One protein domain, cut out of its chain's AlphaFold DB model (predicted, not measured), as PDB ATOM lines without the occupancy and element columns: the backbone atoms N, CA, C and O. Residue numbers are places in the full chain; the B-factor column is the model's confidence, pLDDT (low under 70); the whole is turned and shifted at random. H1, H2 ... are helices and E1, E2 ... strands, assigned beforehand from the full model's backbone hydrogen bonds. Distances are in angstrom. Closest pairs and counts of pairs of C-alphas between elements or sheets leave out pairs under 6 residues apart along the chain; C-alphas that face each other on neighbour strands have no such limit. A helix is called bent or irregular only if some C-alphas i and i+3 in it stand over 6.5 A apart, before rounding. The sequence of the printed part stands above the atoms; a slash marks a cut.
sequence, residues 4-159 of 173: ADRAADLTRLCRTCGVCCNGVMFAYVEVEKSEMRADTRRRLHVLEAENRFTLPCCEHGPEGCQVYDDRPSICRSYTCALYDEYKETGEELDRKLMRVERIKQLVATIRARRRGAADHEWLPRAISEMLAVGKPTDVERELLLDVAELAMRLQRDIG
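This is residues 4 to 159 of the 173 residues of an uncharacterized protein of Polyangiaceae bacterium (UniProt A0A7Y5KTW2). A tiny sheet of E1 and E2, with short helices H2 and H3 and much loop, makes one part; a helical part has long H5 with H1 and H7 beside different stretches of it, H4 beside H1, and H6 crossing H7. The printed part has 156 residues, mostly helix, in the order H1 E1 H2 E2 H3 H4 H5 H6 H7; E1 and E2 are antiparallel. It is compact, with a radius of gyration of the C-alphas of 16.1 A and spans of 45 by 43 by 26 A.

E1 is residues 28 to 30 and E2 52 to 54. H2 is 38 to 43, H3 73 to 77, H4 81 to 89. H1, 4 to 17, begins at C-alpha 4 (-1.217, 16.961, 44.562) and measures 19.7 A. H5, 93 to 113, measures 30.7 A; H6, 122 to 133, 15.9 A. H7, 141 to 158, measures 25.2 A, ends at C-alpha 158 (-2.156, 13.965, 20.940), and is irregular: C-alphas 142 and 145 are 7.3 A apart.

Between E1 and E2, N 29 and O 53 are 2.9 A apart, within hydrogen-bond range. The closest C-alphas of E1 and H3, Glu 30 and Ile 74, are 7.8 A apart. H2 touches no helix. H1 touches H4 (Leu 10 and Tyr 83 closest, C-alphas 6.7 A), opposite ways at a shallow tilt of 16 degrees. Residues 93 to 101 alone of H5 touch H1 (Cys 17 and Val 100 closest, C-alphas 6.0 A). The hub H7 touches H5 (Ile 103 and Leu 150 closest, C-alphas 6.3 A), opposite ways at a shallow 26 degrees. With residues 147 to 152 alone it touches residues 126 to 131 of H6 (Ile 127 and Ala 151 closest, C-alphas 5.4 A), about perpendicular at 80 degrees. H4 and H7 touch only at their ends (Ala 81 and Ile 158 closest, C-alphas 5.0 A). In H1 to H6 every O i to N i+4 pair is within hydrogen-bond range; in H7, 12 of 14.

The C-alphas farthest apart, of Ala 4 and Arg 141, are 47.4 A apart. The printed part has no cut. The link from E2 to H3, 18 residues, is long. Mean pLDDT of the printed part is 94.0; no printed residue is under 70.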
ATOM      1  N   ALA A   4       0.102  16.335  44.536       92.62
ATOM      2  CA  ALA A   4      -1.217  16.961  44.562       92.62
ATOM      3  C   ALA A   4      -1.334  18.090  43.524       92.62
ATOM      4  O   ALA A   4      -2.307  18.121  42.770       92.62
ATOM      5  N   ASP A   5      -0.321  18.958  43.428       93.50
ATOM      6  CA  ASP A   5      -0.270  20.018  42.409       93.50
ATOM      7  C   ASP A   5      -0.286  19.413  40.998       93.50
ATOM      8  O   ASP A   5      -1.062  19.828  40.139       93.50
ATOM      9  N   ARG A   6       0.505  18.353  40.777       94.75
ATOM     10  CA  ARG A   6       0.561  17.651  39.488       94.75
ATOM     11  C   ARG A   6      -0.794  17.046  39.107       94.75
ATOM     12  O   ARG A   6      -1.199  17.126  37.948       94.75
ATOM     13  N   ALA A   7      -1.507  16.441  40.056       94.69
ATOM     14  CA  ALA A   7      -2.837  15.882  39.815       94.69
ATOM     15  C   ALA A   7      -3.882  16.968  39.485       94.69
ATOM     16  O   ALA A   7      -4.727  16.773  38.601       94.69
ATOM     17  N   ALA A   8      -3.806  18.121  40.156       95.50
ATOM     18  CA  ALA A   8      -4.652  19.276  39.861       95.50
ATOM     19  C   ALA A   8      -4.382  19.824  38.450       95.50
ATOM     20  O   ALA A   8      -5.323  20.071  37.690       95.50
ATOM     21  N   ASP A   9      -3.114  19.917  38.050       97.19
ATOM     22  CA  ASP A   9      -2.728  20.391  36.722       97.19
ATOM     23  C   ASP A   9      -3.107  19.417  35.599       97.19
ATOM     24  O   ASP A   9      -3.592  19.850  34.552       97.19
ATOM     25  N   LEU A  10      -3.001  18.103  35.813       96.88
ATOM     26  CA  LEU A  10      -3.520  17.093  34.877       96.88
ATOM     27  C   LEU A  10      -5.045  17.196  34.713       96.88
ATOM     28  O   LEU A  10      -5.574  17.092  33.601       96.88
ATOM     29  N   THR A  11      -5.759  17.457  35.812       95.88
ATOM     30  CA  THR A  11      -7.205  17.708  35.783       95.88
ATOM     31  C   THR A  11      -7.520  18.963  34.972       95.88
ATOM     32  O   THR A  11      -8.373  18.925  34.077       95.88
ATOM     33  N   ARG A  12      -6.791  20.061  35.217       95.94
ATOM     34  CA  ARG A  12      -6.903  21.311  34.456       95.94
ATOM     35  C   ARG A  12      -6.614  21.090  32.973       95.94
ATOM     36  O   ARG A  12      -7.390  21.564  32.142       95.94
ATOM     37  N   LEU A  13      -5.558  20.346  32.639       96.88
ATOM     38  CA  LEU A  13      -5.190  20.014  31.266       96.88
ATOM     39  C   LEU A  13      -6.348  19.316  30.558       96.88
ATOM     40  O   LEU A  13      -6.803  19.810  29.534       96.88
ATOM     41  N   CYS A  14      -6.882  18.225  31.106       96.94
ATOM     42  CA  CYS A  14      -7.968  17.478  30.466       96.94
ATOM     43  C   CYS A  14      -9.269  18.283  30.348       96.94
ATOM     44  O   CYS A  14      -9.882  18.289  29.278       96.94
ATOM     45  N   ARG A  15      -9.688  18.972  31.422       95.94
ATOM     46  CA  ARG A  15     -10.917  19.787  31.420       95.94
ATOM     47  C   ARG A  15     -10.837  20.927  30.413       95.94
ATOM     48  O   ARG A  15     -11.818  21.180  29.726       95.94
ATOM     49  N   THR A  16      -9.671  21.558  30.294       95.88
ATOM     50  CA  THR A  16      -9.442  22.633  29.322       95.88
ATOM     51  C   THR A  16      -9.245  22.075  27.917       95.88
ATOM     52  O   THR A  16      -9.673  22.696  26.955       95.88
ATOM     53  N   CYS A  17      -8.608  20.912  27.763       97.31
ATOM     54  CA  CYS A  17      -8.195  20.385  26.466       97.31
ATOM     55  C   CYS A  17      -9.372  19.895  25.619       97.31
ATOM     56  O   CYS A  17      -9.590  20.398  24.518       97.31
ATOM     57  N   GLY A  18     -10.125  18.910  26.110       96.31
ATOM     58  CA  GLY A  18     -11.343  18.439  25.449       96.31
ATOM     59  C   GLY A  18     -11.196  17.842  24.045       96.31
ATOM     60  O   GLY A  18     -12.215  17.580  23.416       96.31
ATOM     61  N   VAL A  19      -9.985  17.609  23.521       97.62
ATOM     62  CA  VAL A  19      -9.804  17.124  22.137       97.62
ATOM     63  C   VAL A  19     -10.434  15.741  21.924       97.62
ATOM     64  O   VAL A  19     -11.112  15.530  20.925       97.62
ATOM     65  N   CYS A  20     -10.326  14.826  22.890       96.50
ATOM     66  CA  CYS A  20     -11.029  13.538  22.825       96.50
ATOM     67  C   CYS A  20     -12.557  13.669  22.988       96.50
ATOM     68  O   CYS A  20     -13.297  12.804  22.535       96.50
ATOM     69  N   CYS A  21     -13.042  14.753  23.606       97.00
ATOM     70  CA  CYS A  21     -14.467  14.999  23.846       97.00
ATOM     71  C   CYS A  21     -15.146  15.767  22.708       97.00
ATOM     72  O   CYS A  21     -16.363  15.702  22.568       97.00
ATOM     73  N   ASN A  22     -14.398  16.524  21.906       95.88
ATOM     74  CA  ASN A  22     -14.974  17.454  20.936       95.88
ATOM     75  C   ASN A  22     -15.424  16.783  19.627       95.88
ATOM     76  O   ASN A  22     -15.868  17.492  18.723       95.88
ATOM     77  N   GLY A  23     -15.286  15.458  19.503       95.56
ATOM     78  CA  GLY A  23     -15.698  14.674  18.336       95.56
ATOM     79  C   GLY A  23     -14.775  14.769  17.122       95.56
ATOM     80  O   GLY A  23     -15.218  14.503  16.011       95.56
ATOM     81  N   VAL A  24     -13.525  15.217  17.278       96.56
ATOM     82  CA  VAL A  24     -12.556  15.235  16.165       96.56
ATOM     83  C   VAL A  24     -11.889  13.875  15.939       96.56
ATOM     84  O   VAL A  24     -11.580  13.533  14.805       96.56
ATOM     85  N   MET A  25     -11.678  13.100  17.007       95.69
ATOM     86  CA  MET A  25     -10.981  11.804  16.957       95.69
ATOM     87  C   MET A  25     -11.945  10.623  16.875       95.69
ATOM     88  O   MET A  25     -11.692   9.633  16.202       95.69
ATOM     89  N   PHE A  26     -13.058  10.712  17.593       94.75
ATOM     90  CA  PHE A  26     -14.001   9.618  17.744       94.75
ATOM     91  C   PHE A  26     -15.404  10.160  17.517       94.75
ATOM     92  O   PHE A  26     -15.709  11.275  17.938       94.75
ATOM     93  N   ALA A  27     -16.246   9.366  16.866       95.19
ATOM     94  CA  ALA A  27     -17.653   9.688  16.664       95.19
ATOM     95  C   ALA A  27     -18.532   9.192  17.823       95.19
ATOM     96  O   ALA A  27     -19.570   9.781  18.115       95.19
ATOM     97  N   TYR A  28     -18.096   8.133  18.508       95.31
ATOM     98  CA  TYR A  28     -18.830   7.494  19.594       95.31
ATOM     99  C   TYR A  28     -17.892   7.099  20.728       95.31
ATOM    100  O   TYR A  28     -16.700   6.872  20.515       95.31
ATOM    101  N   VAL A  29     -18.466   6.974  21.918       95.19
ATOM    102  CA  VAL A  29     -17.832   6.365  23.084       95.19
ATOM    103  C   VAL A  29     -18.707   5.213  23.542       95.19
ATOM    104  O   VAL A  29     -19.860   5.425  23.921       95.19
ATOM    105  N   GLU A  30     -18.155   4.009  23.496       94.06
ATOM    106  CA  GLU A  30     -18.780   2.813  24.053       94.06
ATOM    107  C   GLU A  30     -18.646   2.823  25.574       94.06
ATOM    108  O   GLU A  30     -17.603   3.194  26.113       94.06
ATOM    109  N   VAL A  31     -19.715   2.437  26.259       93.12
ATOM    110  CA  VAL A  31     -19.786   2.372  27.716       93.12
ATOM    111  C   VAL A  31     -20.311   1.014  28.151       93.12
ATOM    112  O   VAL A  31     -21.192   0.428  27.526       93.12
ATOM    113  N   GLU A  32     -19.812   0.502  29.263       87.44
ATOM    114  CA  GLU A  32     -20.355  -0.701  29.874       87.44
ATOM    115  C   GLU A  32     -21.733  -0.420  30.501       87.44
ATOM    116  O   GLU A  32     -22.025   0.662  31.016       87.44
ATOM    117  N   LYS A  33     -22.618  -1.422  30.497       76.56
ATOM    118  CA  LYS A  33     -23.993  -1.274  31.014       76.56
ATOM    119  C   LYS A  33     -24.051  -0.866  32.489       76.56
ATOM    120  O   LYS A  33     -24.965  -0.148  32.882       76.56
ATOM    121  N   SER A  34     -23.101  -1.328  33.298       80.44
ATOM    122  CA  SER A  34     -23.118  -1.181  34.759       80.44
ATOM    123  C   SER A  34     -22.064  -0.226  35.317       80.44
ATOM    124  O   SER A  34     -22.000  -0.058  36.532       80.44
ATOM    125  N   GLU A  35     -21.223   0.390  34.481       84.62
ATOM    126  CA  GLU A  35     -20.086   1.181  34.982       84.62
ATOM    127  C   GLU A  35     -20.471   2.589  35.468       84.62
ATOM    128  O   GLU A  35     -19.667   3.268  36.104       84.62
ATOM    129  N   MET A  36     -21.689   3.052  35.165       84.44
ATOM    130  CA  MET A  36     -22.107   4.433  35.411       84.44
ATOM    131  C   MET A  36     -23.344   4.528  36.293       84.44
ATOM    132  O   MET A  36     -24.276   3.729  36.195       84.44
ATOM    133  N   ARG A  37     -23.407   5.601  37.088       86.69
ATOM    134  CA  ARG A  37     -24.648   6.014  37.750       86.69
ATOM    135  C   ARG A  37     -25.711   6.334  36.699       86.69
ATOM    136  O   ARG A  37     -25.412   6.941  35.670       86.69
ATOM    137  N   ALA A  38     -26.966   6.005  37.003       88.50
ATOM    138  CA  ALA A  38     -28.096   6.273  36.112       88.50
ATOM    139  C   ALA A  38     -28.212   7.761  35.732       88.50
ATOM    140  O   ALA A  38     -28.614   8.080  34.618       88.50
ATOM    141  N   ASP A  39     -27.840   8.668  36.638       90.69
ATOM    142  CA  ASP A  39     -27.853  10.103  36.360       90.69
ATOM    143  C   ASP A  39     -26.810  10.522  35.323       90.69
ATOM    144  O   ASP A  39     -27.152  11.141  34.318       90.69
ATOM    145  N   THR A  40     -25.562  10.090  35.495       90.56
ATOM    146  CA  THR A  40     -24.494  10.356  34.528       90.56
ATOM    147  C   THR A  40     -24.807   9.750  33.165       90.56
ATOM    148  O   THR A  40     -24.577  10.384  32.138       90.56
ATOM    149  N   ARG A  41     -25.387   8.544  33.143       93.12
ATOM    150  CA  ARG A  41     -25.814   7.876  31.909       93.12
ATOM    151  C   ARG A  41     -26.877   8.682  31.154       93.12
ATOM    152  O   ARG A  41     -26.776   8.826  29.938       93.12
ATOM    153  N   ARG A  42     -27.852   9.252  31.873       91.88
ATOM    154  CA  ARG A  42     -28.846  10.168  31.289       91.88
ATOM    155  C   ARG A  42     -28.199  11.446  30.774       91.88
ATOM    156  O   ARG A  42     -28.476  11.824  29.647       91.88
ATOM    157  N   ARG A  43     -27.330  12.079  31.564       94.38
ATOM    158  CA  ARG A  43     -26.611  13.312  31.196       94.38
ATOM    159  C   ARG A  43     -25.796  13.165  29.910       94.38
ATOM    160  O   ARG A  43     -25.854  14.016  29.035       94.38
ATOM    161  N   LEU A  44     -25.121  12.029  29.752       94.75
ATOM    162  CA  LEU A  44     -24.360  11.695  28.545       94.75
ATOM    163  C   LEU A  44     -25.226  11.270  27.348       94.75
ATOM    164  O   LEU A  44     -24.673  10.977  26.293       94.75
ATOM    165  N   HIS A  45     -26.554  11.207  27.492       95.12
ATOM    166  CA  HIS A  45     -27.477  10.719  26.462       95.12
ATOM    167  C   HIS A  45     -27.069   9.347  25.897       95.12
ATOM    168  O   HIS A  45     -27.055   9.137  24.683       95.12
ATOM    169  N   VAL A  46     -26.708   8.403  26.773       94.31
ATOM    170  CA  VAL A  46     -26.320   7.058  26.331       94.31
ATOM    171  C   VAL A  46     -27.508   6.349  25.682       94.31
ATOM    172  O   VAL A  46     -28.574   6.207  26.282       94.31
ATOM    173  N   LEU A  47     -27.301   5.854  24.463       91.44
ATOM    174  CA  LEU A  47     -28.264   5.033  23.744       91.44
ATOM    175  C   LEU A  47     -28.250   3.617  24.326       91.44
ATOM    176  O   LEU A  47     -27.303   2.862  24.121       91.44
ATOM    177  N   GLU A  48     -29.306   3.242  25.046       86.44
ATOM    178  CA  GLU A  48     -29.388   1.965  25.777       86.44
ATOM    179  C   GLU A  48     -29.176   0.725  24.893       86.44
ATOM    180  O   GLU A  48     -28.499  -0.228  25.290       86.44
ATOM    181  N   ALA A  49     -29.728   0.746  23.676       88.56
ATOM    182  CA  ALA A  49     -29.629  -0.370  22.737       88.56
ATOM    183  C   ALA A  49     -28.178  -0.641  22.302       88.56
ATOM    184  O   ALA A  49     -27.794  -1.791  22.104       88.56
ATOM    185  N   GLU A  50     -27.371   0.412  22.203       89.19
ATOM    186  CA  GLU A  50     -26.024   0.373  21.631       89.19
ATOM    187  C   GLU A  50     -24.935   0.519  22.697       89.19
ATOM    188  O   GLU A  50     -23.771   0.256  22.428       89.19
ATOM    189  N   ASN A  51     -25.312   0.912  23.918       91.88
ATOM    190  CA  ASN A  51     -24.407   1.212  25.026       91.88
ATOM    191  C   ASN A  51     -23.284   2.160  24.616       91.88
ATOM    192  O   ASN A  51     -22.115   1.937  24.906       91.88
ATOM    193  N   ARG A  52     -23.655   3.237  23.927       95.00
ATOM    194  CA  ARG A  52     -22.727   4.286  23.517       95.00
ATOM    195  C   ARG A  52     -23.397   5.646  23.530       95.00
ATOM    196  O   ARG A  52     -24.622   5.740  23.459       95.00
ATOM    197  N   PHE A  53     -22.593   6.693  23.592       95.50
ATOM    198  CA  PHE A  53     -23.034   8.059  23.329       95.50
ATOM    199  C   PHE A  53     -22.216   8.670  22.193       95.50
ATOM    200  O   PHE A  53     -21.113   8.214  21.881       95.50
ATOM    201  N   THR A  54     -22.773   9.691  21.550       96.19
ATOM    202  CA  THR A  54     -22.135  10.385  20.430       96.19
ATOM    203  C   THR A  54     -21.159  11.444  20.916       96.19
ATOM    204  O   THR A  54     -21.385  12.097  21.935       96.19
ATOM    205  N   LEU A  55     -20.116  11.681  20.131       95.62
ATOM    206  CA  LEU A  55     -19.286  12.868  20.252       95.62
ATOM    207  C   LEU A  55     -19.640  13.862  19.134       95.62
ATOM    208  O   LEU A  55     -19.957  13.423  18.031       95.62
ATOM    209  N   PRO A  56     -19.580  15.187  19.361       95.75
ATOM    210  CA  PRO A  56     -19.069  15.871  20.552       95.75
ATOM    211  C   PRO A  56     -19.862  15.564  21.830       95.75
ATOM    212  O   PRO A  56     -21.086  15.493  21.804       95.75
ATOM    213  N   CYS A  57     -19.159  15.353  22.943       96.56
ATOM    214  CA  CYS A  57     -19.775  15.028  24.227       96.56
ATOM    215  C   CYS A  57     -20.610  16.216  24.720       96.56
ATOM    216  O   CYS A  57     -20.063  17.302  24.917       96.56
ATOM    217  N   CYS A  58     -21.903  16.002  24.976       95.38
ATOM    218  CA  CYS A  58     -22.818  17.031  25.484       95.38
ATOM    219  C   CYS A  58     -22.385  17.608  26.841       95.38
ATOM    220  O   CYS A  58     -22.643  18.771  27.130       95.38
ATOM    221  N   GLU A  59     -21.670  16.820  27.645       96.38
ATOM    222  CA  GLU A  59     -21.173  17.231  28.958       96.38
ATOM    223  C   GLU A  59     -19.830  17.975  28.892       96.38
ATOM    224  O   GLU A  59     -19.294  18.361  29.930       96.38
ATOM    225  N   HIS A  60     -19.243  18.178  27.708       96.06
ATOM    226  CA  HIS A  60     -18.053  19.010  27.547       96.06
ATOM    227  C   HIS A  60     -18.440  20.415  27.070       96.06
ATOM    228  O   HIS A  60     -18.586  20.664  25.874       96.06
ATOM    229  N   GLY A  61     -18.604  21.331  28.028       91.62
ATOM    230  CA  GLY A  61     -18.963  22.728  27.784       91.62
ATOM    231  C   GLY A  61     -17.771  23.696  27.846       91.62
ATOM    232  O   GLY A  61     -16.622  23.262  27.961       91.62
ATOM    233  N   PRO A  62     -18.026  25.020  27.826       87.81
ATOM    234  CA  PRO A  62     -16.988  26.056  27.915       87.81
ATOM    235  C   PRO A  62     -16.085  25.940  29.154       87.81
ATOM    236  O   PRO A  62     -14.899  26.247  29.087       87.81
ATOM    237  N   GLU A  63     -16.628  25.445  30.269       90.25
ATOM    238  CA  GLU A  63     -15.906  25.216  31.533       90.25
ATOM    239  C   GLU A  63     -15.305  23.796  31.646       90.25
ATOM    240  O   GLU A  63     -14.893  23.332  32.719       90.25
ATOM    241  N   GLY A  64     -15.281  23.066  30.530       94.38
ATOM    242  CA  GLY A  64     -14.819  21.690  30.443       94.38
ATOM    243  C   GLY A  64     -15.897  20.657  30.771       94.38
ATOM    244  O   GLY A  64     -17.099  20.909  30.680       94.38
ATOM    245  N   CYS A  65     -15.443  19.451  31.122       95.69
ATOM    246  CA  CYS A  65     -16.314  18.302  31.374       95.69
ATOM    247  C   CYS A  65     -17.109  18.459  32.682       95.69
ATOM    248  O   CYS A  65     -16.541  18.487  33.773       95.69
ATOM    249  N   GLN A  66     -18.430  18.492  32.577       94.69
ATOM    250  CA  GLN A  66     -19.362  18.679  33.691       94.69
ATOM    251  C   GLN A  66     -19.632  17.393  34.488       94.69
ATOM    252  O   GLN A  66     -20.257  17.433  35.547       94.69
ATOM    253  N   VAL A  67     -19.136  16.252  34.002       94.19
ATOM    254  CA  VAL A  67     -19.178  14.944  34.678       94.19
ATOM    255  C   VAL A  67     -17.775  14.413  34.974       94.19
ATOM    256  O   VAL A  67     -17.590  13.208  35.067       94.19
ATOM    257  N   TYR A  68     -16.761  15.283  35.082       94.12
ATOM    258  CA  TYR A  68     -15.350  14.865  35.123       94.12
ATOM    259  C   TYR A  68     -15.042  13.810  36.202       94.12
ATOM    260  O   TYR A  68     -14.312  12.852  35.932       94.12
ATOM    261  N   ASP A  69     -15.630  13.939  37.388       92.12
ATOM    262  CA  ASP A  69     -15.401  13.007  38.499       92.12
ATOM    263  C   ASP A  69     -16.183  11.696  38.345       92.12
ATOM    264  O   ASP A  69     -15.712  10.634  38.757       92.12
ATOM    265  N   ASP A  70     -17.317  11.752  37.644       92.25
ATOM    266  CA  ASP A  70     -18.226  10.634  37.367       92.25
ATOM    267  C   ASP A  70     -18.049  10.071  35.939       92.25
ATOM    268  O   ASP A  70     -18.902   9.332  35.445       92.25
ATOM    269  N   ARG A  71     -16.943  10.404  35.253       93.62
ATOM    270  CA  ARG A  71     -16.661   9.957  33.879       93.62
ATOM    271  C   ARG A  71     -16.740   8.430  33.743       93.62
ATOM    272  O   ARG A  71     -16.270   7.740  34.660       93.62
ATOM    273  N   PRO A  72     -17.206   7.924  32.579       93.62
ATOM    274  CA  PRO A  72     -17.125   6.502  32.259       93.62
ATOM    275  C   PRO A  72     -15.673   6.017  32.327       93.62
ATOM    276  O   PRO A  72     -14.743   6.812  32.129       93.62
ATOM    277  N   SER A  73     -15.465   4.726  32.588       93.31
ATOM    278  CA  SER A  73     -14.131   4.143  32.752       93.31
ATOM    279  C   SER A  73     -13.255   4.399  31.532       93.31
ATOM    280  O   SER A  73     -12.122   4.832  31.709       93.31
ATOM    281  N   ILE A  74     -13.798   4.278  30.315       93.38
ATOM    282  CA  ILE A  74     -13.064   4.541  29.071       93.38
ATOM    283  C   ILE A  74     -12.578   5.997  28.972       93.38
ATOM    284  O   ILE A  74     -11.449   6.261  28.567       93.38
ATOM    285  N   CYS A  75     -13.384   6.969  29.415       94.94
ATOM    286  CA  CYS A  75     -12.986   8.379  29.446       94.94
ATOM    287  C   CYS A  75     -11.990   8.688  30.573       94.94
ATOM    288  O   CYS A  75     -11.300   9.709  30.519       94.94
ATOM    289  N   ARG A  76     -11.970   7.871  31.633       93.69
ATOM    290  CA  ARG A  76     -11.060   8.013  32.776       93.69
ATOM    291  C   ARG A  76      -9.704   7.366  32.506       93.69
ATOM    292  O   ARG A  76      -8.696   7.916  32.936       93.69
ATOM    293  N   SER A  77      -9.693   6.217  31.837       93.88
ATOM    294  CA  SER A  77      -8.491   5.440  31.532       93.88
ATOM    295  C   SER A  77      -7.734   5.968  30.318       93.88
ATOM    296  O   SER A  77      -6.528   5.758  30.230       93.88
ATOM    297  N   TYR A  78      -8.410   6.673  29.405       95.06
ATOM    298  CA  TYR A  78      -7.759   7.279  28.251       95.06
ATOM    299  C   TYR A  78      -6.754   8.367  28.661       95.06
ATOM    300  O   TYR A  78      -7.119   9.371  29.281       95.06
ATOM    301  N   THR A  79      -5.505   8.200  28.229       95.88
ATOM    302  CA  THR A  79      -4.452   9.219  28.274       95.88
ATOM    303  C   THR A  79      -3.978   9.527  26.854       95.88
ATOM    304  O   THR A  79      -3.973   8.663  25.978       95.88
ATOM    305  N   CYS A  80      -3.642  10.791  26.598       97.50
ATOM    306  CA  CYS A  80      -3.033  11.218  25.340       97.50
ATOM    307  C   CYS A  80      -1.572  11.609  25.561       97.50
ATOM    308  O   CYS A  80      -1.167  11.864  26.695       97.50
ATOM    309  N   ALA A  81      -0.804  11.762  24.482       97.50
ATOM    310  CA  ALA A  81       0.620  12.077  24.578       97.50
ATOM    311  C   ALA A  81       0.909  13.350  25.401       97.50
ATOM    312  O   ALA A  81       1.845  13.352  26.193       97.50
ATOM    313  N   LEU A  82       0.081  14.404  25.311       97.06
ATOM    314  CA  LEU A  82       0.233  15.594  26.171       97.06
ATOM    315  C   LEU A  82       0.030  15.289  27.661       97.06
ATOM    316  O   LEU A  82       0.709  15.884  28.499       97.06
ATOM    317  N   TYR A  83      -0.938  14.426  27.984       97.56
ATOM    318  CA  TYR A  83      -1.222  14.022  29.358       97.56
ATOM    319  C   TYR A  83      -0.055  13.217  29.917       97.56
ATOM    320  O   TYR A  83       0.435  13.538  30.995       97.56
ATOM    321  N   ASP A  84       0.412  12.217  29.168       97.69
ATOM    322  CA  ASP A  84       1.503  11.344  29.596       97.69
ATOM    323  C   ASP A  84       2.816  12.127  29.731       97.69
ATOM    324  O   ASP A  84       3.451  12.075  30.783       97.69
ATOM    325  N   GLU A  85       3.144  12.987  28.761       96.81
ATOM    326  CA  GLU A  85       4.320  13.866  28.827       96.81
ATOM    327  C   GLU A  85       4.270  14.789  30.060       96.81
ATOM    328  O   GLU A  85       5.274  14.969  30.750       96.81
ATOM    329  N   TYR A  86       3.109  15.384  30.373       97.31
ATOM    330  CA  TYR A  86       2.971  16.228  31.567       97.31
ATOM    331  C   TYR A  86       3.011  15.408  32.860       97.31
ATOM    332  O   TYR A  86       3.592  15.843  33.849       97.31
ATOM    333  N   LYS A  87       2.406  14.219  32.880       97.00
ATOM    334  CA  LYS A  87       2.420  13.330  34.045       97.00
ATOM    335  C   LYS A  87       3.848  12.933  34.420       97.00
ATOM    336  O   LYS A  87       4.162  12.874  35.606       97.00
ATOM    337  N   GLU A  88       4.692  12.688  33.424       95.81
ATOM    338  CA  GLU A  88       6.096  12.315  33.607       95.81
ATOM    339  C   GLU A  88       6.969  13.506  34.016       95.81
ATOM    340  O   GLU A  88       7.726  13.418  34.982       95.81
ATOM    341  N   THR A  89       6.855  14.630  33.306       95.00
ATOM    342  CA  THR A  89       7.766  15.777  33.478       95.00
ATOM    343  C   THR A  89       7.266  16.790  34.506       95.00
ATOM    344  O   THR A  89       8.036  17.326  35.296       95.00
ATOM    345  N   GLY A  90       5.959  17.039  34.537       93.88
ATOM    346  CA  GLY A  90       5.341  18.122  35.297       93.88
ATOM    347  C   GLY A  90       5.585  19.518  34.717       93.88
ATOM    348  O   GLY A  90       5.363  20.509  35.406       93.88
ATOM    349  N   GLU A  91       6.063  19.620  33.478       92.19
ATOM    350  CA  GLU A  91       6.545  20.881  32.917       92.19
ATOM    351  C   GLU A  91       5.653  21.401  31.782       92.19
ATOM    352  O   GLU A  91       4.960  20.651  31.086       92.19
ATOM    353  N   GLU A  92       5.724  22.717  31.546       93.12
ATOM    354  CA  GLU A  92       5.260  23.349  30.303       93.12
ATOM    355  C   GLU A  92       3.739  23.250  30.052       93.12
ATOM    356  O   GLU A  92       3.297  23.180  28.901       93.12
ATOM    357  N   LEU A  93       2.923  23.271  31.115       95.88
ATOM    358  CA  LEU A  93       1.458  23.165  31.030       95.88
ATOM    359  C   LEU A  93       0.848  24.169  30.041       95.88
ATOM    360  O   LEU A  93       0.082  23.782  29.158       95.88
ATOM    361  N   ASP A  94       1.223  25.444  30.139       96.00
ATOM    362  CA  ASP A  94       0.676  26.490  29.268       96.00
ATOM    363  C   ASP A  94       1.076  26.278  27.804       96.00
ATOM    364  O   ASP A  94       0.257  26.443  26.898       96.00
ATOM    365  N   ARG A  95       2.299  25.794  27.545       95.69
ATOM    366  CA  ARG A  95       2.730  25.417  26.194       95.69
ATOM    367  C   ARG A  95       1.918  24.251  25.640       95.69
ATOM    368  O   ARG A  95       1.583  24.261  24.454       95.69
ATOM    369  N   LYS A  96       1.558  23.266  26.468       96.62
ATOM    370  CA  LYS A  96       0.654  22.176  26.058       96.62
ATOM    371  C   LYS A  96      -0.742  22.711  25.736       96.62
ATOM    372  O   LYS A  96      -1.294  22.356  24.696       96.62
ATOM    373  N   LEU A  97      -1.276  23.616  26.556       96.88
ATOM    374  CA  LEU A  97      -2.570  24.259  26.306       96.88
ATOM    375  C   LEU A  97      -2.572  25.095  25.014       96.88
ATOM    376  O   LEU A  97      -3.542  25.031  24.262       96.88
ATOM    377  N   MET A  98      -1.475  25.783  24.681       96.56
ATOM    378  CA  MET A  98      -1.337  26.484  23.395       96.56
ATOM    379  C   MET A  98      -1.402  25.534  22.187       96.56
ATOM    380  O   MET A  98      -2.024  25.862  21.176       96.56
ATOM    381  N   ARG A  99      -0.796  24.337  22.272       96.62
ATOM    382  CA  ARG A  99      -0.905  23.321  21.203       96.62
ATOM    383  C   ARG A  99      -2.355  22.876  21.017       96.62
ATOM    384  O   ARG A  99      -2.820  22.768  19.882       96.62
ATOM    385  N   VAL A 100      -3.071  22.663  22.122       97.31
ATOM    386  CA  VAL A 100      -4.489  22.287  22.095       97.31
ATOM    387  C   VAL A 100      -5.356  23.384  21.487       97.31
ATOM    388  O   VAL A 100      -6.240  23.084  20.686       97.31
ATOM    389  N   GLU A 101      -5.097  24.645  21.813       97.25
ATOM    390  CA  GLU A 101      -5.875  25.761  21.280       97.25
ATOM    391  C   GLU A 101      -5.822  25.807  19.747       97.25
ATOM    392  O   GLU A 101      -6.852  25.935  19.085       97.25
ATOM    393  N   ARG A 102      -4.650  25.556  19.149       97.50
ATOM    394  CA  ARG A 102      -4.541  25.458  17.687       97.50
ATOM    395  C   ARG A 102      -5.361  24.300  17.106       97.50
ATOM    396  O   ARG A 102      -5.978  24.469  16.056       97.50
ATOM    397  N   ILE A 103      -5.405  23.146  17.777       98.38
ATOM    398  CA  ILE A 103      -6.257  22.015  17.367       98.38
ATOM    399  C   ILE A 103      -7.732  22.434  17.391       98.38
ATOM    400  O   ILE A 103      -8.450  22.213  16.417       98.38
ATOM    401  N   LYS A 104      -8.186  23.088  18.466       97.44
ATOM    402  CA  LYS A 104      -9.572  23.565  18.589       97.44
ATOM    403  C   LYS A 104      -9.945  24.575  17.507       97.44
ATOM    404  O   LYS A 104     -11.027  24.472  16.933       97.44
ATOM    405  N   GLN A 105      -9.047  25.507  17.192       97.69
ATOM    406  CA  GLN A 105      -9.250  26.496  16.131       97.69
ATOM    407  C   GLN A 105      -9.396  25.846  14.754       97.69
ATOM    408  O   GLN A 105     -10.280  26.234  13.990       97.69
ATOM    409  N   LEU A 106      -8.570  24.841  14.444       98.19
ATOM    410  CA  LEU A 106      -8.688  24.071  13.203       98.19
ATOM    411  C   LEU A 106     -10.028  23.334  13.143       98.19
ATOM    412  O   LEU A 106     -10.742  23.457  12.154       98.19
ATOM    413  N   VAL A 107     -10.421  22.651  14.223       97.44
ATOM    414  CA  VAL A 107     -11.721  21.961  14.305       97.44
ATOM    415  C   VAL A 107     -12.884  22.929  14.073       97.44
ATOM    416  O   VAL A 107     -13.778  22.630  13.282       97.44
ATOM    417  N   ALA A 108     -12.873  24.091  14.727       95.88
ATOM    418  CA  ALA A 108     -13.906  25.108  14.554       95.88
ATOM    419  C   ALA A 108     -13.934  25.658  13.118       95.88
ATOM    420  O   ALA A 108     -15.002  25.747  12.518       95.88
ATOM    421  N   THR A 109     -12.764  25.964  12.549       96.50
ATOM    422  CA  THR A 109     -12.624  26.486  11.179       96.50
ATOM    423  C   THR A 109     -13.153  25.497  10.147       96.50
ATOM    424  O   THR A 109     -13.961  25.869   9.297       96.50
ATOM    425  N   ILE A 110     -12.742  24.232  10.248       96.56
ATOM    426  CA  ILE A 110     -13.166  23.164   9.344       96.56
ATOM    427  C   ILE A 110     -14.685  22.979   9.431       96.56
ATOM    428  O   ILE A 110     -15.363  22.982   8.407       96.56
ATOM    429  N   ARG A 111     -15.245  22.888  10.644       94.44
ATOM    430  CA  ARG A 111     -16.695  22.720  10.844       94.44
ATOM    431  C   ARG A 111     -17.511  23.904  10.330       94.44
ATOM    432  O   ARG A 111     -18.572  23.686   9.764       94.44
ATOM    433  N   ALA A 112     -17.026  25.132  10.510       94.12
ATOM    434  CA  ALA A 112     -17.722  26.336  10.055       94.12
ATOM    435  C   ALA A 112     -17.736  26.484   8.525       94.12
ATOM    436  O   ALA A 112     -18.621  27.138   7.978       94.12
ATOM    437  N   ARG A 113     -16.739  25.917   7.840       94.19
ATOM    438  CA  ARG A 113     -16.574  26.022   6.383       94.19
ATOM    439  C   ARG A 113     -17.102  24.813   5.615       94.19
ATOM    440  O   ARG A 113     -17.384  24.952   4.424       94.19
ATOM    441  N   ARG A 114     -17.218  23.655   6.269       92.50
ATOM    442  CA  ARG A 114     -17.796  22.444   5.682       92.50
ATOM    443  C   ARG A 114     -19.200  22.738   5.157       92.50
ATOM    444  O   ARG A 114     -20.018  23.334   5.858       92.50
ATOM    445  N   ARG A 115     -19.500  22.262   3.950       84.31
ATOM    446  CA  ARG A 115     -20.867  22.254   3.418       84.31
ATOM    447  C   ARG A 115     -21.537  20.903   3.675       84.31
ATOM    448  O   ARG A 115     -20.881  19.871   3.736       84.31
ATOM    449  N   GLY A 116     -22.863  20.908   3.785       81.62
ATOM    450  CA  GLY A 116     -23.666  19.692   3.941       81.62
ATOM    451  C   GLY A 116     -24.266  19.516   5.335       81.62
ATOM    452  O   GLY A 116     -24.200  20.405   6.182       81.62
ATOM    453  N   ALA A 117     -24.922  18.373   5.535       78.50
ATOM    454  CA  ALA A 117     -25.598  18.053   6.785       78.50
ATOM    455  C   ALA A 117     -24.602  17.837   7.933       78.50
ATOM    456  O   ALA A 117     -23.447  17.457   7.724       78.50
ATOM    457  N   ALA A 118     -25.077  18.046   9.161       81.12
ATOM    458  CA  ALA A 118     -24.326  17.677  10.349       81.12
ATOM    459  C   ALA A 118     -24.138  16.149  10.381       81.12
ATOM    460  O   ALA A 118     -25.093  15.404  10.577       81.12
ATOM    461  N   ASP A 119     -22.899  15.711  10.175       87.19
ATOM    462  CA  ASP A 119     -22.445  14.325  10.305       87.19
ATOM    463  C   ASP A 119     -21.242  14.332  11.251       87.19
ATOM    464  O   ASP A 119     -20.199  14.918  10.928       87.19
ATOM    465  N   HIS A 120     -21.411  13.734  12.432       87.94
ATOM    466  CA  HIS A 120     -20.388  13.653  13.475       87.94
ATOM    467  C   HIS A 120     -19.283  12.638  13.160       87.94
ATOM    468  O   HIS A 120     -18.201  12.738  13.735       87.94
ATOM    469  N   GLU A 121     -19.501  11.715  12.223       93.56
ATOM    470  CA  GLU A 121     -18.493  10.741  11.785       93.56
ATOM    471  C   GLU A 121     -17.537  11.312  10.739       93.56
ATOM    472  O   GLU A 121     -16.402  10.848  10.613       93.56
ATOM    473  N   TRP A 122     -17.975  12.337  10.007       94.31
ATOM    474  CA  TRP A 122     -17.221  12.902   8.892       94.31
ATOM    475  C   TRP A 122     -15.810  13.345   9.261       94.31
ATOM    476  O   TRP A 122     -14.864  12.975   8.574       94.31
ATOM    477  N   LEU A 123     -15.647  14.137  10.327       94.81
ATOM    478  CA  LEU A 123     -14.333  14.695  10.650       94.81
ATOM    479  C   LEU A 123     -13.358  13.605  11.127       94.81
ATOM    480  O   LEU A 123     -12.262  13.545  10.573       94.81
ATOM    481  N   PRO A 124     -13.735  12.706  12.060       94.81
ATOM    482  CA  PRO A 124     -12.919  11.536  12.375       94.81
ATOM    483  C   PRO A 124     -12.523  10.730  11.131       94.81
ATOM    484  O   PRO A 124     -11.339  10.458  10.944       94.81
ATOM    485  N   ARG A 125     -13.480  10.425  10.240       94.38
ATOM    486  CA  ARG A 125     -13.240   9.684   8.990       94.38
ATOM    487  C   ARG A 125     -12.256  10.412   8.073       94.38
ATOM    488  O   ARG A 125     -11.268   9.818   7.655       94.38
ATOM    489  N   ALA A 126     -12.472  11.701   7.818       94.62
ATOM    490  CA  ALA A 126     -11.604  12.523   6.978       94.62
ATOM    491  C   ALA A 126     -10.163  12.576   7.509       94.62
ATOM    492  O   ALA A 126      -9.212  12.496   6.731       94.62
ATOM    493  N   ILE A 127      -9.983  12.670   8.832       95.69
ATOM    494  CA  ILE A 127      -8.649  12.630   9.440       95.69
ATOM    495  C   ILE A 127      -8.023  11.240   9.305       95.69
ATOM    496  O   ILE A 127      -6.844  11.142   8.968       95.69
ATOM    497  N   SER A 128      -8.784  10.166   9.525       94.25
ATOM    498  CA  SER A 128      -8.295   8.799   9.330       94.25
ATOM    499  C   SER A 128      -7.843   8.544   7.891       94.25
ATOM    500  O   SER A 128      -6.751   8.017   7.689       94.25
ATOM    501  N   GLU A 129      -8.616   8.970   6.891       94.31
ATOM    502  CA  GLU A 129      -8.229   8.872   5.477       94.31
ATOM    503  C   GLU A 129      -6.988   9.715   5.169       94.31
ATOM    504  O   GLU A 129      -6.070   9.251   4.493       94.31
ATOM    505  N   MET A 130      -6.921  10.939   5.697       95.12
ATOM    506  CA  MET A 130      -5.752  11.801   5.536       95.12
ATOM    507  C   MET A 130      -4.483  11.138   6.093       95.12
ATOM    508  O   MET A 130      -3.458  11.129   5.418       95.12
ATOM    509  N   LEU A 131      -4.547  10.541   7.286       93.31
ATOM    510  CA  LEU A 131      -3.402   9.857   7.900       93.31
ATOM    511  C   LEU A 131      -3.035   8.543   7.196       93.31
ATOM    512  O   LEU A 131      -1.858   8.197   7.145       93.31
ATOM    513  N   ALA A 132      -4.018   7.811   6.666       91.62
ATOM    514  CA  ALA A 132      -3.792   6.507   6.046       91.62
ATOM    515  C   ALA A 132      -3.322   6.602   4.586       91.62
ATOM    516  O   ALA A 132      -2.439   5.852   4.175       91.62
ATOM    517  N   VAL A 133      -3.927   7.492   3.792       88.19
ATOM    518  CA  VAL A 133      -3.731   7.550   2.332       88.19
ATOM    519  C   VAL A 133      -3.419   8.952   1.799       88.19
ATOM    520  O   VAL A 133      -3.212   9.111   0.597       88.19
ATOM    521  N   GLY A 134      -3.390   9.985   2.650       91.25
ATOM    522  CA  GLY A 134      -3.045  11.363   2.262       91.25
ATOM    523  C   GLY A 134      -4.077  12.071   1.378       91.25
ATOM    524  O   GLY A 134      -3.852  13.201   0.947       91.25
ATOM    525  N   LYS A 135      -5.202  11.417   1.078       89.38
ATOM    526  CA  LYS A 135      -6.235  11.925   0.176       89.38
ATOM    527  C   LYS A 135      -7.628  11.517   0.670       89.38
ATOM    528  O   LYS A 135      -8.129  10.478   0.242       89.38
ATOM    529  N   PRO A 136      -8.250  12.311   1.556       91.94
ATOM    530  CA  PRO A 136      -9.620  12.055   1.974       91.94
ATOM    531  C   PRO A 136     -10.608  12.233   0.813       91.94
ATOM    532  O   PRO A 136     -10.396  13.057  -0.081       91.94
ATOM    533  N   THR A 137     -11.673  11.436   0.820       87.06
ATOM    534  CA  THR A 137     -12.649  11.328  -0.276       87.06
ATOM    535  C   THR A 137     -13.746  12.386  -0.233       87.06
ATOM    536  O   THR A 137     -14.179  12.848  -1.286       87.06
ATOM    537  N   ASP A 138     -14.152  12.812   0.962       88.81
ATOM    538  CA  ASP A 138     -15.266  13.743   1.190       88.81
ATOM    539  C   ASP A 138     -14.783  15.048   1.845       88.81
ATOM    540  O   ASP A 138     -15.301  15.493   2.863       88.81
ATOM    541  N   VAL A 139     -13.713  15.641   1.311       93.38
ATOM    542  CA  VAL A 139     -13.157  16.908   1.812       93.38
ATOM    543  C   VAL A 139     -12.991  17.883   0.659       93.38
ATOM    544  O   VAL A 139     -12.335  17.585  -0.341       93.38
ATOM    545  N   GLU A 140     -13.567  19.075   0.802       92.62
ATOM    546  CA  GLU A 140     -13.419  20.128  -0.191       92.62
ATOM    547  C   GLU A 140     -11.958  20.584  -0.315       92.62
ATOM    548  O   GLU A 140     -11.211  20.631   0.666       92.62
ATOM    549  N   ARG A 141     -11.539  20.964  -1.529       92.81
ATOM    550  CA  ARG A 141     -10.144  21.352  -1.807       92.81
ATOM    551  C   ARG A 141      -9.651  22.470  -0.895       92.81
ATOM    552  O   ARG A 141      -8.495  22.455  -0.486       92.81
ATOM    553  N   GLU A 142     -10.530  23.405  -0.557       94.19
ATOM    554  CA  GLU A 142     -10.234  24.545   0.307       94.19
ATOM    555  C   GLU A 142      -9.978  24.137   1.769       94.19
ATOM    556  O   GLU A 142      -9.352  24.896   2.504       94.19
ATOM    557  N   LEU A 143     -10.429  22.949   2.190       95.69
ATOM    558  CA  LEU A 143     -10.236  22.410   3.538       95.69
ATOM    559  C   LEU A 143      -9.075  21.422   3.645       95.69
ATOM    560  O   LEU A 143      -8.668  21.099   4.758       95.69
ATOM    561  N   LEU A 144      -8.517  20.950   2.525       95.88
ATOM    562  CA  LEU A 144      -7.488  19.902   2.532       95.88
ATOM    563  C   LEU A 144      -6.280  20.256   3.404       95.88
ATOM    564  O   LEU A 144      -5.798  19.400   4.141       95.88
ATOM    565  N   LEU A 145      -5.807  21.503   3.349       96.69
ATOM    566  CA  LEU A 145      -4.663  21.944   4.153       96.69
ATOM    567  C   LEU A 145      -5.004  22.032   5.645       96.69
ATOM    568  O   LEU A 145      -4.206  21.596   6.470       96.69
ATOM    569  N   ASP A 146      -6.194  22.534   5.988       97.75
ATOM    570  CA  ASP A 146      -6.654  22.606   7.378       97.75
ATOM    571  C   ASP A 146      -6.822  21.189   7.965       97.75
ATOM    572  O   ASP A 146      -6.387  20.918   9.086       97.75
ATOM    573  N   VAL A 147      -7.394  20.257   7.189       97.50
ATOM    574  CA  VAL A 147      -7.547  18.838   7.560       97.50
ATOM    575  C   VAL A 147      -6.186  18.151   7.691       97.50
ATOM    576  O   VAL A 147      -5.974  17.416   8.653       97.50
ATOM    577  N   ALA A 148      -5.244  18.412   6.781       97.75
ATOM    578  CA  ALA A 148      -3.889  17.868   6.856       97.75
ATOM    579  C   ALA A 148      -3.133  18.382   8.089       97.75
ATOM    580  O   ALA A 148      -2.542  17.589   8.825       97.75
ATOM    581  N   GLU A 149      -3.188  19.689   8.369       98.12
ATOM    582  CA  GLU A 149      -2.569  20.253   9.572       98.12
ATOM    583  C   GLU A 149      -3.188  19.647  10.837       98.12
ATOM    584  O   GLU A 149      -2.464  19.252  11.757       98.12
ATOM    585  N   LEU A 150      -4.519  19.545  10.887       98.44
ATOM    586  CA  LEU A 150      -5.226  18.947  12.012       98.44
ATOM    587  C   LEU A 150      -4.810  17.486  12.219       98.44
ATOM    588  O   LEU A 150      -4.486  17.106  13.344       98.44
ATOM    589  N   ALA A 151      -4.743  16.695  11.148       97.62
ATOM    590  CA  ALA A 151      -4.304  15.304  11.185       97.62
ATOM    591  C   ALA A 151      -2.890  15.171  11.771       97.62
ATOM    592  O   ALA A 151      -2.678  14.425  12.730       97.62
ATOM    593  N   MET A 152      -1.937  15.964  11.270       97.38
ATOM    594  CA  MET A 152      -0.556  15.964  11.764       97.38
ATOM    595  C   MET A 152      -0.464  16.354  13.242       97.38
ATOM    596  O   MET A 152       0.330  15.779  13.986       97.38
ATOM    597  N   ARG A 153      -1.268  17.322  13.697       98.00
ATOM    598  CA  ARG A 153      -1.300  17.730  15.110       98.00
ATOM    599  C   ARG A 153      -1.915  16.670  16.006       98.00
ATOM    600  O   ARG A 153      -1.394  16.433  17.090       98.00
ATOM    601  N   LEU A 154      -2.984  16.009  15.570       98.06
ATOM    602  CA  LEU A 154      -3.574  14.908  16.330       98.06
ATOM    603  C   LEU A 154      -2.587  13.741  16.464       98.06
ATOM    604  O   LEU A 154      -2.447  13.182  17.549       98.06
ATOM    605  N   GLN A 155      -1.832  13.430  15.413       95.81
ATOM    606  CA  GLN A 155      -0.811  12.389  15.488       95.81
ATOM    607  C   GLN A 155       0.376  12.801  16.370       95.81
ATOM    608  O   GLN A 155       0.765  12.056  17.263       95.81
ATOM    609  N   ARG A 156       0.939  13.996  16.159       96.12
ATOM    610  CA  ARG A 156       2.146  14.458  16.863       96.12
ATOM    611  C   ARG A 156       1.886  14.870  18.308       96.12
ATOM    612  O   ARG A 156       2.633  14.483  19.196       96.12
ATOM    613  N   ASP A 157       0.887  15.722  18.527       96.38
ATOM    614  CA  ASP A 157       0.663  16.360  19.824       96.38
ATOM    615  C   ASP A 157      -0.205  15.467  20.719       96.38
ATOM    616  O   ASP A 157       0.068  15.349  21.907       96.38
ATOM    617  N   ILE A 158      -1.233  14.814  20.166       97.31
ATOM    618  CA  ILE A 158      -2.156  13.965  20.940       97.31
ATOM    619  C   ILE A 158      -1.706  12.496  20.958       97.31
ATOM    620  O   ILE A 158      -2.102  11.753  21.854       97.31
ATOM    621  N   GLY A 159      -0.851  12.074  20.021       96.50
ATOM    622  CA  GLY A 159      -0.453  10.671  19.886       96.50
ATOM    623  C   GLY A 159      -1.566   9.795  19.311       96.50
ATOM    624  O   GLY A 159      -1.575   8.586  19.528       96.50
TER     625      GLY A 159